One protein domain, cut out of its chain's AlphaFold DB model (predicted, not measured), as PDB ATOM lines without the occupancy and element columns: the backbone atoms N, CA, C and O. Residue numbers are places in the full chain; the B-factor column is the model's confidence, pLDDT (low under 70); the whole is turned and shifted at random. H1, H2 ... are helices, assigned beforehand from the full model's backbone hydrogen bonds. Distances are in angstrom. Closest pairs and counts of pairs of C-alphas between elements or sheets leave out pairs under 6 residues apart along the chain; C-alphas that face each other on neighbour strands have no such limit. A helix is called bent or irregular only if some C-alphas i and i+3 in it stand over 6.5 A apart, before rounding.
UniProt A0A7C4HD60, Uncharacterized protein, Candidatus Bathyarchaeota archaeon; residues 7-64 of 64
ATOM      1  N   SER A   7      17.568  47.185  27.138       91.00
ATOM      2  CA  SER A   7      16.372  46.658  27.816       91.00
ATOM      3  C   SER A   7      16.372  45.129  27.875       91.00
ATOM      4  O   SER A   7      16.111  44.540  28.923       91.00
ATOM      5  N   VAL A   8      16.756  44.473  26.779       91.44
ATOM      6  CA  VAL A   8      16.884  43.012  26.707       91.44
ATOM      7  C   VAL A   8      18.022  42.521  27.604       91.44
ATOM      8  O   VAL A   8      17.875  41.500  28.277       91.44
ATOM      9  N   ALA A   9      19.137  43.254  27.658       88.44
ATOM     10  CA  ALA A   9      20.272  42.926  28.518       88.44
ATOM     11  C   ALA A   9      19.886  42.953  29.998       88.44
ATOM     12  O   ALA A   9      20.201  42.027  30.746       88.44
ATOM     13  N   VAL A  10      19.143  43.986  30.400       91.75
ATOM     14  CA  VAL A  10      18.608  44.139  31.754       91.75
ATOM     15  C   VAL A  10      17.691  42.968  32.103       91.75
ATOM     16  O   VAL A  10      17.866  42.346  33.151       91.75
ATOM     17  N   GLU A  11      16.748  42.616  31.228       93.38
ATOM     18  CA  GLU A  11      15.815  41.512  31.485       93.38
ATOM     19  C   GLU A  11      16.522  40.154  31.580       93.38
ATOM     20  O   GLU A  11      16.196  39.331  32.444       93.38
ATOM     21  N   ARG A  12      17.551  39.923  30.760       91.12
ATOM     22  CA  ARG A  12      18.369  38.706  30.843       91.12
ATOM     23  C   ARG A  12      19.209  38.656  32.112       91.12
ATOM     24  O   ARG A  12      19.241  37.605  32.751       91.12
ATOM     25  N   ALA A  13      19.819  39.771  32.508       88.69
ATOM     26  CA  ALA A  13      20.575  39.862  33.752       88.69
ATOM     27  C   ALA A  13      19.680  39.592  34.974       88.69
ATOM     28  O   ALA A  13      20.036  38.784  35.834       88.69
ATOM     29  N   LYS A  14      18.475  40.183  35.015       90.44
ATOM     30  CA  LYS A  14      17.461  39.904  36.051       90.44
ATOM     31  C   LYS A  14      17.056  38.430  36.079       90.44
ATOM     32  O   LYS A  14      16.938  37.838  37.148       90.44
ATOM     33  N   SER A  15      16.893  37.832  34.902       93.00
ATOM     34  CA  SER A  15      16.505  36.428  34.736       93.00
ATOM     35  C   SER A  15      17.672  35.443  34.870       93.00
ATOM     36  O   SER A  15      17.482  34.253  34.625       93.00
ATOM     37  N   ARG A  16      18.878  35.914  35.224       89.44
ATOM     38  CA  ARG A  16      20.110  35.111  35.319       89.44
ATOM     39  C   ARG A  16      20.421  34.300  34.054       89.44
ATOM     40  O   ARG A  16      20.942  33.190  34.128       89.44
ATOM     41  N   ARG A  17      20.082  34.843  32.882       90.19
ATOM     42  CA  ARG A  17      20.374  34.229  31.582       90.19
ATOM     43  C   ARG A  17      21.715  34.717  31.033       90.19
ATOM     44  O   ARG A  17      22.070  35.873  31.279       90.19
ATOM     45  N   PRO A  18      22.445  33.878  30.286       87.38
ATOM     46  CA  PRO A  18      23.669  34.301  29.623       87.38
ATOM     47  C   PRO A  18      23.404  35.382  28.570       87.38
ATOM     48  O   PRO A  18      22.333  35.439  27.952       87.38
ATOM     49  N   ILE A  19      24.394  36.252  28.404       88.06
ATOM     50  CA  ILE A  19      24.444  37.291  27.377       88.06
ATOM     51  C   ILE A  19      25.725  37.028  26.595       88.06
ATOM     52  O   ILE A  19      26.817  37.273  27.106       88.06
ATOM     53  N   ASN A  20      25.556  36.474  25.395       86.12
ATOM     54  CA  ASN A  20      26.652  36.029  24.529       86.12
ATOM     55  C   ASN A  20      26.677  36.810  23.205       86.12
ATOM     56  O   ASN A  20      27.546  36.594  22.369       86.12
ATOM     57  N   GLU A  21      25.672  37.652  22.977       86.81
ATOM     58  CA  GLU A  21      25.523  38.480  21.791       86.81
ATOM     59  C   GLU A  21      26.270  39.807  21.934       86.81
ATOM     60  O   GLU A  21      26.440  40.324  23.039       86.81
ATOM     61  N   ASP A  22      26.654  40.379  20.795       85.25
ATOM     62  CA  ASP A  22      27.317  41.677  20.737       85.25
ATOM     63  C   ASP A  22      26.415  42.796  21.250       85.25
ATOM     64  O   ASP A  22      25.182  42.751  21.146       85.25
ATOM     65  N   MET A  23      27.045  43.842  21.776       84.81
ATOM     66  CA  MET A  23      26.349  44.973  22.376       84.81
ATOM     67  C   MET A  23      26.949  46.297  21.939       84.81
ATOM     68  O   MET A  23      28.126  46.404  21.587       84.81
ATOM     69  N   THR A  24      26.129  47.341  22.001       84.00
ATOM     70  CA  THR A  24      26.615  48.702  21.802       84.00
ATOM     71  C   THR A  24      27.197  49.246  23.100       84.00
ATOM     72  O   THR A  24      26.728  48.951  24.201       84.00
ATOM     73  N   ALA A  25      28.190  50.122  22.980       80.56
ATOM     74  CA  ALA A  25      28.757  50.831  24.121       80.56
ATOM     75  C   ALA A  25      27.725  51.721  24.844       80.56
ATOM     76  O   ALA A  25      27.919  52.049  26.011       80.56
ATOM     77  N   VAL A  26      26.599  52.053  24.198       83.12
ATOM     78  CA  VAL A  26      25.464  52.747  24.832       83.12
ATOM     79  C   VAL A  26      24.927  51.945  26.017       83.12
ATOM     80  O   VAL A  26      24.612  52.524  27.052       83.12
ATOM     81  N   THR A  27      24.919  50.613  25.945       86.19
ATOM     82  CA  THR A  27      24.490  49.780  27.076       86.19
ATOM     83  C   THR A  27      25.412  49.906  28.291       86.19
ATOM     84  O   THR A  27      24.937  49.827  29.420       86.19
ATOM     85  N   LEU A  28      26.708  50.176  28.108       82.25
ATOM     86  CA  LEU A  28      27.612  50.434  29.237       82.25
ATOM     87  C   LEU A  28      27.317  51.766  29.941       82.25
ATOM     88  O   LEU A  28      27.693  51.936  31.098       82.25
ATOM     89  N   VAL A  29      26.664  52.697  29.246       83.25
ATOM     90  CA  VAL A  29      26.203  53.974  29.799       83.25
ATOM     91  C   VAL A  29      24.841  53.778  30.472       83.25
ATOM     92  O   VAL A  29      24.639  54.074  31.645       83.25
ATOM     93  N   GLU A  30      23.881  53.193  29.763       86.25
ATOM     94  CA  GLU A  30      22.520  53.027  30.284       86.25
ATOM     95  C   GLU A  30      22.428  51.987  31.412       86.25
ATOM     96  O   GLU A  30      21.596  52.106  32.313       86.25
ATOM     97  N   PHE A  31      23.287  50.964  31.393       87.75
ATOM     98  CA  PHE A  31      23.306  49.900  32.390       87.75
ATOM     99  C   PHE A  31      24.737  49.467  32.764       87.75
ATOM    100  O   PHE A  31      25.144  48.337  32.494       87.75
ATOM    101  N   PRO A  32      25.503  50.309  33.483       83.25
ATOM    102  CA  PRO A  32      26.921  50.060  33.761       83.25
ATOM    103  C   PRO A  32      27.180  48.774  34.539       83.25
ATOM    104  O   PRO A  32      28.216  48.142  34.374       83.25
ATOM    105  N   ARG A  33      26.226  48.347  35.379       83.94
ATOM    106  CA  ARG A  33      26.352  47.137  36.209       83.94
ATOM    107  C   ARG A  33      26.490  45.850  35.390       83.94
ATOM    108  O   ARG A  33      26.910  44.841  35.951       83.94
ATOM    109  N   ILE A  34      26.169  45.888  34.094       84.56
ATOM    110  CA  ILE A  34      26.341  44.771  33.161       84.56
ATOM    111  C   ILE A  34      27.783  44.233  33.165       84.56
ATOM    112  O   ILE A  34      27.972  43.025  33.084       84.56
ATOM    113  N   VAL A  35      28.791  45.092  33.375       78.81
ATOM    114  CA  VAL A  35      30.216  44.695  33.384       78.81
ATOM    115  C   VAL A  35      30.581  43.763  34.541       78.81
ATOM    116  O   VAL A  35      31.567  43.038  34.466       78.81
ATOM    117  N   TYR A  36      29.784  43.757  35.611       81.19
ATOM    118  CA  TYR A  36      29.976  42.880  36.769       81.19
ATOM    119  C   TYR A  36      29.104  41.622  36.704       81.19
ATOM    120  O   TYR A  36      29.123  40.794  37.622       81.19
ATOM    121  N   TYR A  37      28.292  41.471  35.658       83.06
ATOM    122  CA  TYR A  37      27.402  40.334  35.530       83.06
ATOM    123  C   TYR A  37      28.191  39.091  35.108       83.06
ATOM    124  O   TYR A  37      28.756  39.023  34.028       83.06
ATOM    125  N   LYS A  38      28.219  38.066  35.966       78.00
ATOM    126  CA  LYS A  38      29.068  36.874  35.773       78.00
ATOM    127  C   LYS A  38      28.779  36.066  34.503       78.00
ATOM    128  O   LYS A  38      29.636  35.302  34.081       78.00
ATOM    129  N   LEU A  39      27.579  36.190  33.933       78.19
ATOM    130  CA  LEU A  39      27.192  35.518  32.685       78.19
ATOM    131  C   LEU A  39      27.229  36.474  31.483       78.19
ATOM    132  O   LEU A  39      26.568  36.230  30.472       78.19
ATOM    133  N   PHE A  40      27.954  37.583  31.626       74.81
ATOM    134  CA  PHE A  40      28.265  38.521  30.563       74.81
ATOM    135  C   PHE A  40      29.538  38.059  29.855       74.81
ATOM    136  O   PHE A  40      30.646  38.264  30.344       74.81
ATOM    137  N   LEU A  41      29.358  37.389  28.722       68.81
ATOM    138  CA  LEU A  41      30.427  36.872  27.872       68.81
ATOM    139  C   LEU A  41      30.292  37.538  26.502       68.81
ATOM    140  O   LEU A  41      30.053  36.874  25.496       68.81
ATOM    141  N   VAL A  42      30.348  38.870  26.478       64.50
ATOM    142  CA  VAL A  42      30.264  39.618  25.220       64.50
ATOM    143  C   VAL A  42      31.537  39.404  24.415       64.50
ATOM    144  O   VAL A  42      32.638  39.578  24.936       64.50
ATOM    145  N   ALA A  43      31.359  39.026  23.148       59.31
ATOM    146  CA  ALA A  43      32.445  38.839  22.200       59.31
ATOM    147  C   ALA A  43      33.035  40.188  21.760       59.31
ATOM    148  O   ALA A  43      34.251  40.357  21.819       59.31
ATOM    149  N   GLU A  44      32.192  41.166  21.397       62.88
ATOM    150  CA  GLU A  44      32.642  42.499  20.981       62.88
ATOM    151  C   GLU A  44      31.749  43.644  21.499       62.88
ATOM    152  O   GLU A  44      30.516  43.568  21.532       62.88
ATOM    153  N   LEU A  45      32.393  44.748  21.897       68.25
ATOM    154  CA  LEU A  45      31.745  46.004  22.284       68.25
ATOM    155  C   LEU A  45      31.898  47.031  21.164       68.25
ATOM    156  O   LEU A  45      33.003  47.488  20.870       68.25
ATOM    157  N   TYR A  46      30.775  47.443  20.581       67.38
ATOM    158  CA  TYR A  46      30.761  48.409  19.487       67.38
ATOM    159  C   TYR A  46      30.617  49.837  20.017       67.38
ATOM    160  O   TYR A  46      29.557  50.236  20.509       67.38
ATOM    161  N   PHE A  47      31.676  50.636  19.895       65.62
ATOM    162  CA  PHE A  47      31.639  52.067  20.194       65.62
ATOM    163  C   PHE A  47      31.078  52.830  18.993       65.62
ATOM    164  O   PHE A  47      31.740  52.954  17.969       65.62
ATOM    165  N   LEU A  48      29.850  53.342  19.116       67.50
ATOM    166  CA  LEU A  48      29.186  54.049  18.015       67.50
ATOM    167  C   LEU A  48      29.707  55.481  17.798       67.50
ATOM    168  O   LEU A  48      29.509  56.023  16.714       67.50
ATOM    169  N   SER A  49      30.331  56.120  18.797       77.06
ATOM    170  CA  SER A  49      30.826  57.502  18.674       77.06
ATOM    171  C   SER A  49      31.745  57.936  19.823       77.06
ATOM    172  O   SER A  49      31.698  57.370  20.919       77.06
ATOM    173  N   GLU A  50      32.501  59.023  19.615       77.88
ATOM    174  CA  GLU A  50      33.239  59.718  20.686       77.88
ATOM    175  C   GLU A  50      32.330  60.157  21.842       77.88
ATOM    176  O   GLU A  50      32.729  60.090  23.004       77.88
ATOM    177  N   MET A  51      31.081  60.535  21.552       67.31
ATOM    178  CA  MET A  51      30.107  60.892  22.587       67.31
ATOM    179  C   MET A  51      29.794  59.714  23.513       67.31
ATOM    180  O   MET A  51      29.618  59.907  24.713       67.31
ATOM    181  N   THR A  52      29.786  58.489  22.983       72.62
ATOM    182  CA  THR A  52      29.555  57.277  23.783       72.62
ATOM    183  C   THR A  52      30.738  57.008  24.718       72.62
ATOM    184  O   THR A  52      30.548  56.655  25.880       72.62
ATOM    185  N   LEU A  53      31.966  57.251  24.243       78.12
ATOM    186  CA  LEU A  53      33.179  57.172  25.065       78.12
ATOM    187  C   LEU A  53      33.211  58.245  26.159       78.12
ATOM    188  O   LEU A  53      33.643  57.964  27.276       78.12
ATOM    189  N   LEU A  54      32.780  59.471  25.847       83.19
ATOM    190  CA  LEU A  54      32.686  60.559  26.819       83.19
ATOM    191  C   LEU A  54      31.637  60.251  27.891       83.19
ATOM    192  O   LEU A  54      31.936  60.359  29.077       83.19
ATOM    193  N   ALA A  55      30.443  59.817  27.484       81.56
ATOM    194  CA  ALA A  55      29.373  59.444  28.402       81.56
ATOM    195  C   ALA A  55      29.812  58.313  29.343       81.56
ATOM    196  O   ALA A  55      29.626  58.413  30.553       81.56
ATOM    197  N   HIS A  56      30.478  57.284  28.810       80.50
ATOM    198  CA  HIS A  56      31.008  56.198  29.629       80.50
ATOM    199  C   HIS A  56      32.064  56.686  30.634       80.50
ATOM    200  O   HIS A  56      32.003  56.324  31.807       80.50
ATOM    201  N   ARG A  57      32.995  57.554  30.212       82.94
ATOM    202  CA  ARG A  57      34.000  58.149  31.111       82.94
ATOM    203  C   ARG A  57      33.366  58.967  32.236       82.94
ATOM    204  O   ARG A  57      33.681  58.725  33.395       82.94
ATOM    205  N   LEU A  58      32.437  59.866  31.904       85.75
ATOM    206  CA  LEU A  58      31.706  60.664  32.896       85.75
ATOM    207  C   LEU A  58      30.977  59.778  33.905       85.75
ATOM    208  O   LEU A  58      30.949  60.072  35.096       85.75
ATOM    209  N   GLN A  59      30.407  58.671  33.441       81.00
ATOM    210  CA  GLN A  59      29.693  57.756  34.313       81.00
ATOM    211  C   GLN A  59      30.607  57.007  35.281       81.00
ATOM    212  O   GLN A  59      30.220  56.799  36.427       81.00
ATOM    213  N   LEU A  60      31.816  56.637  34.857       81.88
ATOM    214  CA  LEU A  60      32.822  56.080  35.762       81.88
ATOM    215  C   LEU A  60      33.258  57.099  36.823       81.88
ATOM    216  O   LEU A  60      33.439  56.721  37.977       81.88
ATOM    217  N   ASP A  61      33.381  58.379  36.458       86.88
ATOM    218  CA  ASP A  61      33.715  59.446  37.407       86.88
ATOM    219  C   ASP A  61      32.583  59.718  38.412       86.88
ATOM    220  O   ASP A  61      32.868  59.957  39.581       86.88
ATOM    221  N   LEU A  62      31.314  59.633  37.993       80.69
ATOM    222  CA  LEU A  62      30.139  59.800  38.867       80.69
ATOM    223  C   LEU A  62      29.873  58.609  39.801       80.69
ATOM    224  O   LEU A  62      29.095  58.736  40.743       80.69
ATOM    225  N   LEU A  63      30.450  57.441  39.512       75.56
ATOM    226  CA  LEU A  63      30.359  56.252  40.364       75.56
ATOM    227  C   LEU A  63      31.426  56.228  41.478       75.56
ATOM    228  O   LEU A  63      31.404  55.296  42.286       75.56
ATOM    229  N   ARG A  64      32.348  57.203  41.505       64.06
ATOM    230  CA  ARG A  64      33.269  57.451  42.628       64.06
ATOM    231  C   ARG A  64      32.541  58.085  43.808       64.06
ATOM    232  O   ARG A  64      32.930  57.741  44.945       64.06
TER     233      ARG A  64
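This is residues 7 to 64 of the 64 residues of an uncharacterized protein of Candidatus Bathyarchaeota archaeon (UniProt A0A7C4HD60). A compact, all-helix domain in which three helices stand in a row: short H1 at one end, short H2 between, and the longest helix, H4, at the other end, packed on H2. Tiny H3 folds back from the end of H2 toward H1; of two stretches without a named element, residues 15 to 24 run from H1 to H2, and residues 37 to 49 leave H3, swing first toward the H1 side and then run to H4, and on the way residues 23 to 24 and 45 to 46 pair briefly as parallel strands do. The printed part has 58 residues with four named helices, H1, H2, H3 and H4 in that order along the chain, and no named strand. The radius of gyration of the C-alphas is 11.5 A, and the C-alphas span 29 by 24 by 17 A.

H1 covers residues 7 to 14, 10.7 A from first to last C-alpha, and begins at C-alpha 7 at (16.372, 46.658, 27.816). H2 covers residues 25 to 30 and is 9.0 A long, with C-alpha 25 at (28.757, 50.831, 24.121). H3 covers residues 32 to 36 and is 8.4 A long; it is neither bent nor irregular, but only just: C-alphas 32 and 35 are 6.3 A apart. H4 covers residues 50 to 62, is 18.4 A long and ends at C-alpha 62 at (30.139, 59.800, 38.867).

H1 only just touches H3, with 3 pairs of C-alphas within 8 A; the closest C-alphas are those of Ala 13 and Ile 34, 7.6 A apart. H1 and H2 are near each other, with 5 pairs of C-alphas within 10 A. H2 and H3 are close but not clearly touching; their closest C-alphas are those of Leu 28 and Ile 34, 7.0 A apart. H2 and H4 touch, with 8 pairs of C-alphas within 8 A, the closest being those of Val 29 and His 56 at 5.3 A. Their lines stand at a steep tilt of 40 degrees, the same way. H1 and H4 are apart, and H3 and H4 are only just apart, with their closest C-alphas 8.2 A from each other. In H1 and H4 every O i to N i+4 pair is within hydrogen-bond range; in H2 it is 1 of 2, and in H3 0 of 1, where 2 of 2 O i to N i+3 pairs are within range.

The two C-alphas farthest apart are those of Ser 15 and Glu 50, at 31.9 A. The printed part has no cut and ends at Arg 64, the chain's last residue. The link from H3 to H4, 13 residues, is long, that from H1 to H2, 10 residues, is short, and that from H2 to H3, one residue, is tight. The mean pLDDT of the printed part is 81.0; residues 41 to 48, residue 51 and residue 64 are under 70.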